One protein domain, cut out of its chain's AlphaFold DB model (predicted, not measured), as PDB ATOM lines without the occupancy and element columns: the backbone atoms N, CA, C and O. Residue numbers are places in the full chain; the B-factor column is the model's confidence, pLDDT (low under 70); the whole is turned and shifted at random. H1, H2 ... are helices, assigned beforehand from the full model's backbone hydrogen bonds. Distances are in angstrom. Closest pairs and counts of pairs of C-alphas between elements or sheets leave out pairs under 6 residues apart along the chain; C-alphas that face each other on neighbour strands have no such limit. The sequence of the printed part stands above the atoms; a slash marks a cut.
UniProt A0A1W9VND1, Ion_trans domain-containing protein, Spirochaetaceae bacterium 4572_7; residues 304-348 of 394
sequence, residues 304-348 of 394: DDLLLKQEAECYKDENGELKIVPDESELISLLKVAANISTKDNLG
ATOM      1  N   ASP A 304      12.445  57.436  45.722       90.75
ATOM      2  CA  ASP A 304      12.106  56.739  46.966       90.75
ATOM      3  C   ASP A 304      11.076  55.637  46.711       90.75
ATOM      4  O   ASP A 304       9.856  55.761  46.873       90.75
ATOM      5  N   ASP A 305      11.649  54.514  46.322       91.75
ATOM      6  CA  ASP A 305      11.016  53.243  46.032       91.75
ATOM      7  C   ASP A 305      10.403  52.540  47.252       91.75
ATOM      8  O   ASP A 305       9.602  51.607  47.108       91.75
ATOM      9  N   LEU A 306      10.815  52.917  48.467       92.31
ATOM     10  CA  LEU A 306      10.437  52.206  49.684       92.31
ATOM     11  C   LEU A 306       8.949  52.409  49.997       92.31
ATOM     12  O   LEU A 306       8.252  51.448  50.328       92.31
ATOM     13  N   LEU A 307       8.458  53.642  49.833       90.19
ATOM     14  CA  LEU A 307       7.060  54.014  50.070       90.19
ATOM     15  C   LEU A 307       6.109  53.323  49.084       90.19
ATOM     16  O   LEU A 307       5.084  52.778  49.492       90.19
ATOM     17  N   LEU A 308       6.494  53.262  47.804       92.44
ATOM     18  CA  LEU A 308       5.782  52.512  46.766       92.44
ATOM     19  C   LEU A 308       5.646  51.033  47.126       92.44
ATOM     20  O   LEU A 308       4.558  50.466  47.018       92.44
ATOM     21  N   LYS A 309       6.743  50.404  47.568       93.00
ATOM     22  CA  LYS A 309       6.729  48.995  47.978       93.00
ATOM     23  C   LYS A 309       5.822  48.799  49.177       93.00
ATOM     24  O   LYS A 309       4.969  47.925  49.111       93.00
ATOM     25  N   GLN A 310       5.969  49.616  50.218       94.38
ATOM     26  CA  GLN A 310       5.181  49.501  51.443       94.38
ATOM     27  C   GLN A 310       3.675  49.609  51.172       94.38
ATOM     28  O   GLN A 310       2.908  48.793  51.677       94.38
ATOM     29  N   GLU A 311       3.251  50.555  50.330       93.75
ATOM     30  CA  GLU A 311       1.837  50.691  49.963       93.75
ATOM     31  C   GLU A 311       1.370  49.526  49.068       93.75
ATOM     32  O   GLU A 311       0.261  49.011  49.224       93.75
ATOM     33  N   ALA A 312       2.230  49.048  48.159       94.88
ATOM     34  CA  ALA A 312       1.941  47.891  47.313       94.88
ATOM     35  C   ALA A 312       1.856  46.570  48.103       94.88
ATOM     36  O   ALA A 312       1.131  45.663  47.689       94.88
ATOM     37  N   GLU A 313       2.554  46.439  49.239       95.06
ATOM     38  CA  GLU A 313       2.552  45.218  50.057       95.06
ATOM     39  C   GLU A 313       1.159  44.842  50.562       95.06
ATOM     40  O   GLU A 313       0.847  43.654  50.643       95.06
ATOM     41  N   CYS A 314       0.296  45.829  50.818       92.88
ATOM     42  CA  CYS A 314      -1.095  45.602  51.204       92.88
ATOM     43  C   CYS A 314      -1.929  44.901  50.116       92.88
ATOM     44  O   CYS A 314      -3.025  44.423  50.406       92.88
ATOM     45  N   TYR A 315      -1.421  44.833  48.883       93.75
ATOM     46  CA  TYR A 315      -2.093  44.251  47.721       93.75
ATOM     47  C   TYR A 315      -1.418  42.974  47.199       93.75
ATOM     48  O   TYR A 315      -1.747  42.511  46.102       93.75
ATOM     49  N   LYS A 316      -0.468  42.399  47.947       94.50
ATOM     50  CA  LYS A 316       0.121  41.093  47.619       94.50
ATOM     51  C   LYS A 316      -0.959  40.008  47.601       94.50
ATOM     52  O   LYS A 316      -1.895  40.036  48.399       94.50
ATOM     53  N   ASP A 317      -0.837  39.072  46.665       93.50
ATOM     54  CA  ASP A 317      -1.722  37.909  46.611       93.50
ATOM     55  C   ASP A 317      -1.455  36.938  47.780       93.50
ATOM     56  O   ASP A 317      -0.570  37.154  48.611       93.50
ATOM     57  N   GLU A 318      -2.213  35.841  47.848       94.25
ATOM     58  CA  GLU A 318      -2.041  34.802  48.879       94.25
ATOM     59  C   GLU A 318      -0.628  34.183  48.891       94.25
ATOM     60  O   GLU A 318      -0.213  33.614  49.900       94.25
ATOM     61  N   ASN A 319       0.131  34.317  47.797       93.44
ATOM     62  CA  ASN A 319       1.502  33.826  47.668       93.44
ATOM     63  C   ASN A 319       2.550  34.890  48.033       93.44
ATOM     64  O   ASN A 319       3.749  34.618  47.969       93.44
ATOM     65  N   GLY A 320       2.128  36.102  48.406       92.25
ATOM     66  CA  GLY A 320       3.024  37.222  48.683       92.25
ATOM     67  C   GLY A 320       3.561  37.918  47.426       92.25
ATOM     68  O   GLY A 320       4.456  38.759  47.540       92.25
ATOM     69  N   GLU A 321       3.042  37.598  46.238       92.75
ATOM     70  CA  GLU A 321       3.494  38.160  44.968       92.75
ATOM     71  C   GLU A 321       2.623  39.348  44.531       92.75
ATOM     72  O   GLU A 321       1.400  39.367  44.681       92.75
ATOM     73  N   LEU A 322       3.256  40.356  43.924       91.75
ATOM     74  CA  LEU A 322       2.571  41.496  43.306       91.75
ATOM     75  C   LEU A 322       2.132  41.138  41.880       91.75
ATOM     76  O   LEU A 322       2.590  41.731  40.900       91.75
ATOM     77  N   LYS A 323       1.267  40.129  41.748       92.44
ATOM     78  CA  LYS A 323       0.658  39.765  40.465       92.44
ATOM     79  C   LYS A 323      -0.538  40.662  40.159       92.44
ATOM     80  O   LYS A 323      -1.334  40.985  41.042       92.44
ATOM     81  N   ILE A 324      -0.649  41.055  38.891       89.38
ATOM     82  CA  ILE A 324      -1.812  41.773  38.365       89.38
ATOM     83  C   ILE A 324      -2.942  40.759  38.227       89.38
ATOM     84  O   ILE A 324      -2.824  39.801  37.459       89.38
ATOM     85  N   VAL A 325      -4.027  40.962  38.970       92.00
ATOM     86  CA  VAL A 325      -5.199  40.089  38.900       92.00
ATOM     87  C   VAL A 325      -6.161  40.640  37.840       92.00
ATOM     88  O   VAL A 325      -6.443  41.842  37.837       92.00
ATOM     89  N   PRO A 326      -6.677  39.812  36.911       77.81
ATOM     90  CA  PRO A 326      -7.755  40.243  36.029       77.81
ATOM     91  C   PRO A 326      -8.972  40.599  36.895       77.81
ATOM     92  O   PRO A 326      -9.431  39.754  37.651       77.81
ATOM     93  N   ASP A 327      -9.446  41.844  36.788       83.62
ATOM     94  CA  ASP A 327     -10.527  42.490  37.574       83.62
ATOM     95  C   ASP A 327     -10.073  43.335  38.776       83.62
ATOM     96  O   ASP A 327     -10.901  43.923  39.477       83.62
ATOM     97  N   GLU A 328      -8.766  43.482  38.991       86.44
ATOM     98  CA  GLU A 328      -8.241  44.445  39.957       86.44
ATOM     99  C   GLU A 328      -8.371  45.893  39.452       86.44
ATOM    100  O   GLU A 328      -8.435  46.148  38.246       86.44
ATOM    101  N   SER A 329      -8.419  46.870  40.369       85.12
ATOM    102  CA  SER A 329      -8.477  48.278  39.958       85.12
ATOM    103  C   SER A 329      -7.220  48.649  39.161       85.12
ATOM    104  O   SER A 329      -6.111  48.208  39.477       85.12
ATOM    105  N   GLU A 330      -7.382  49.473  38.122       81.38
ATOM    106  CA  GLU A 330      -6.267  49.934  37.282       81.38
ATOM    107  C   GLU A 330      -5.180  50.618  38.111       81.38
ATOM    108  O   GLU A 330      -3.998  50.440  37.844       81.38
ATOM    109  N   LEU A 331      -5.576  51.349  39.152       84.62
ATOM    110  CA  LEU A 331      -4.658  52.050  40.042       84.62
ATOM    111  C   LEU A 331      -3.860  51.108  40.927       84.62
ATOM    112  O   LEU A 331      -2.671  51.328  41.125       84.62
ATOM    113  N   ILE A 332      -4.487  50.041  41.416       88.62
ATOM    114  CA  ILE A 332      -3.768  49.012  42.165       88.62
ATOM    115  C   ILE A 332      -2.834  48.252  41.219       88.62
ATOM    116  O   ILE A 332      -1.688  47.986  41.567       88.62
ATOM    117  N   SER A 333      -3.278  47.970  39.993       90.62
ATOM    118  CA  SER A 333      -2.430  47.358  38.966       90.62
ATOM    119  C   SER A 333      -1.225  48.244  38.641       90.62
ATOM    120  O   SER A 333      -0.105  47.750  38.561       90.62
ATOM    121  N   LEU A 334      -1.432  49.556  38.513       87.75
ATOM    122  CA  LEU A 334      -0.380  50.540  38.274       87.75
ATOM    123  C   LEU A 334       0.576  50.643  39.467       87.75
ATOM    124  O   LEU A 334       1.785  50.631  39.263       87.75
ATOM    125  N   LEU A 335       0.056  50.642  40.697       93.00
ATOM    126  CA  LEU A 335       0.855  50.606  41.924       93.00
ATOM    127  C   LEU A 335       1.727  49.341  41.994       93.00
ATOM    128  O   LEU A 335       2.925  49.426  42.258       93.00
ATOM    129  N   LYS A 336       1.158  48.167  41.682       93.81
ATOM    130  CA  LYS A 336       1.883  46.888  41.605       93.81
ATOM    131  C   LYS A 336       2.962  46.900  40.528       93.81
ATOM    132  O   LYS A 336       4.066  46.415  40.761       93.81
ATOM    133  N   VAL A 337       2.658  47.446  39.349       91.38
ATOM    134  CA  VAL A 337       3.623  47.581  38.250       91.38
ATOM    135  C   VAL A 337       4.759  48.521  38.648       91.38
ATOM    136  O   VAL A 337       5.915  48.142  38.487       91.38
ATOM    137  N   ALA A 338       4.452  49.682  39.230       90.81
ATOM    138  CA  ALA A 338       5.447  50.643  39.703       90.81
ATOM    139  C   ALA A 338       6.373  50.027  40.768       90.81
ATOM    140  O   ALA A 338       7.595  50.076  40.630       90.81
ATOM    141  N   ALA A 339       5.813  49.339  41.767       92.88
ATOM    142  CA  ALA A 339       6.593  48.640  42.789       92.88
ATOM    143  C   ALA A 339       7.452  47.488  42.211       92.88
ATOM    144  O   ALA A 339       8.592  47.268  42.638       92.88
ATOM    145  N   ASN A 340       6.945  46.762  41.208       91.44
ATOM    146  CA  ASN A 340       7.692  45.705  40.517       91.44
ATOM    147  C   ASN A 340       8.837  46.244  39.640       91.44
ATOM    148  O   ASN A 340       9.863  45.579  39.512       91.44
ATOM    149  N   ILE A 341       8.681  47.422  39.028       87.75
ATOM    150  CA  ILE A 341       9.758  48.099  38.283       87.75
ATOM    151  C   ILE A 341      10.878  48.490  39.252       87.75
ATOM    152  O   ILE A 341      12.022  48.067  39.094       87.75
ATOM    153  N   SER A 342      10.514  49.170  40.337       86.12
ATOM    154  CA  SER A 342      11.431  49.612  41.391       86.12
ATOM    155  C   SER A 342      12.244  48.468  42.044       86.12
ATOM    156  O   SER A 342      13.416  48.605  42.416       86.12
ATOM    157  N   THR A 343      11.634  47.295  42.232       84.38
ATOM    158  CA  THR A 343      12.348  46.125  42.779       84.38
ATOM    159  C   THR A 343      13.383  45.558  41.807       84.38
ATOM    160  O   THR A 343      14.385  45.010  42.265       84.38
ATOM    161  N   LYS A 344      13.176  45.705  40.493       76.38
ATOM    162  CA  LYS A 344      14.055  45.157  39.451       76.38
ATOM    163  C   LYS A 344      15.219  46.070  39.076       76.38
ATOM    164  O   LYS A 344      16.288  45.540  38.790       76.38
ATOM    165  N   ASP A 345      15.075  47.392  39.149       69.81
ATOM    166  CA  ASP A 345      16.194  48.311  38.868       69.81
ATOM    167  C   ASP A 345      17.350  48.161  39.868       69.81
ATOM    168  O   ASP A 345      18.520  48.303  39.508       69.81
ATOM    169  N   ASN A 346      17.056  47.715  41.092       62.06
ATOM    170  CA  ASN A 346      18.077  47.348  42.074       62.06
ATOM    171  C   ASN A 346      18.851  46.052  41.728       62.06
ATOM    172  O   ASN A 346      19.851  45.753  42.378       62.06
ATOM    173  N   LEU A 347      18.417  45.278  40.724       59.50
ATOM    174  CA  LEU A 347      19.014  43.993  40.327       59.50
ATOM    175  C   LEU A 347      19.846  44.053  39.026       59.50
ATOM    176  O   LEU A 347      20.427  43.038  38.647       59.50
ATOM    177  N   GLY A 348      19.985  45.224  38.387       57.47
ATOM    178  CA  GLY A 348      20.824  45.434  37.193       57.47
ATOM    179  C   GLY A 348      20.004  45.703  35.924       57.47
ATOM    180  O   GLY A 348      19.545  44.783  35.253       57.47
TER     181      GLY A 348
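Overview. This is residues 304 to 348 of the 394 residues of the protein "Ion_trans domain-containing protein" of Spirochaetaceae bacterium 4572_7 (UniProt A0A1W9VND1). Two helices cross at a slant, a short H1 over the longer H2, and a long loop swings out from the end of H1 and folds back to the start of H2. The printed part has 45 residues with two named helices, H1 then H2, and no named strand; its class is all helix. It is compact, with a radius of gyration of the C-alphas of 10.2 A, and spans 31 by 20 by 16 A, only just elongated.

Arrangement. Start with H1, residues 305 to 313, and look across to H2, residues 330 to 345. They touch, and you will find their closest C-alphas at Lys 309 and Ala 339, 5.2 A apart. They run opposite ways at a steep tilt of 48 degrees. In H1 and H2 every O i to N i+4 pair is within hydrogen-bond range.

Along the chain. Find C-alpha 305 at (11.016, 53.243, 46.032); from there H1 runs 12.3 A to C-alpha 313. H2 runs 22.6 A from C-alpha 330 at (-6.267, 49.934, 37.282) to C-alpha 345 at (16.194, 48.311, 38.868).

Size, cuts and confidence. The farthest C-alphas, of Asp 327 and Gly 348, are 31.5 A apart. Residues 314 to 329 make a long link. The printed part has no cut. Residues 345 to 348 have pLDDT under 70.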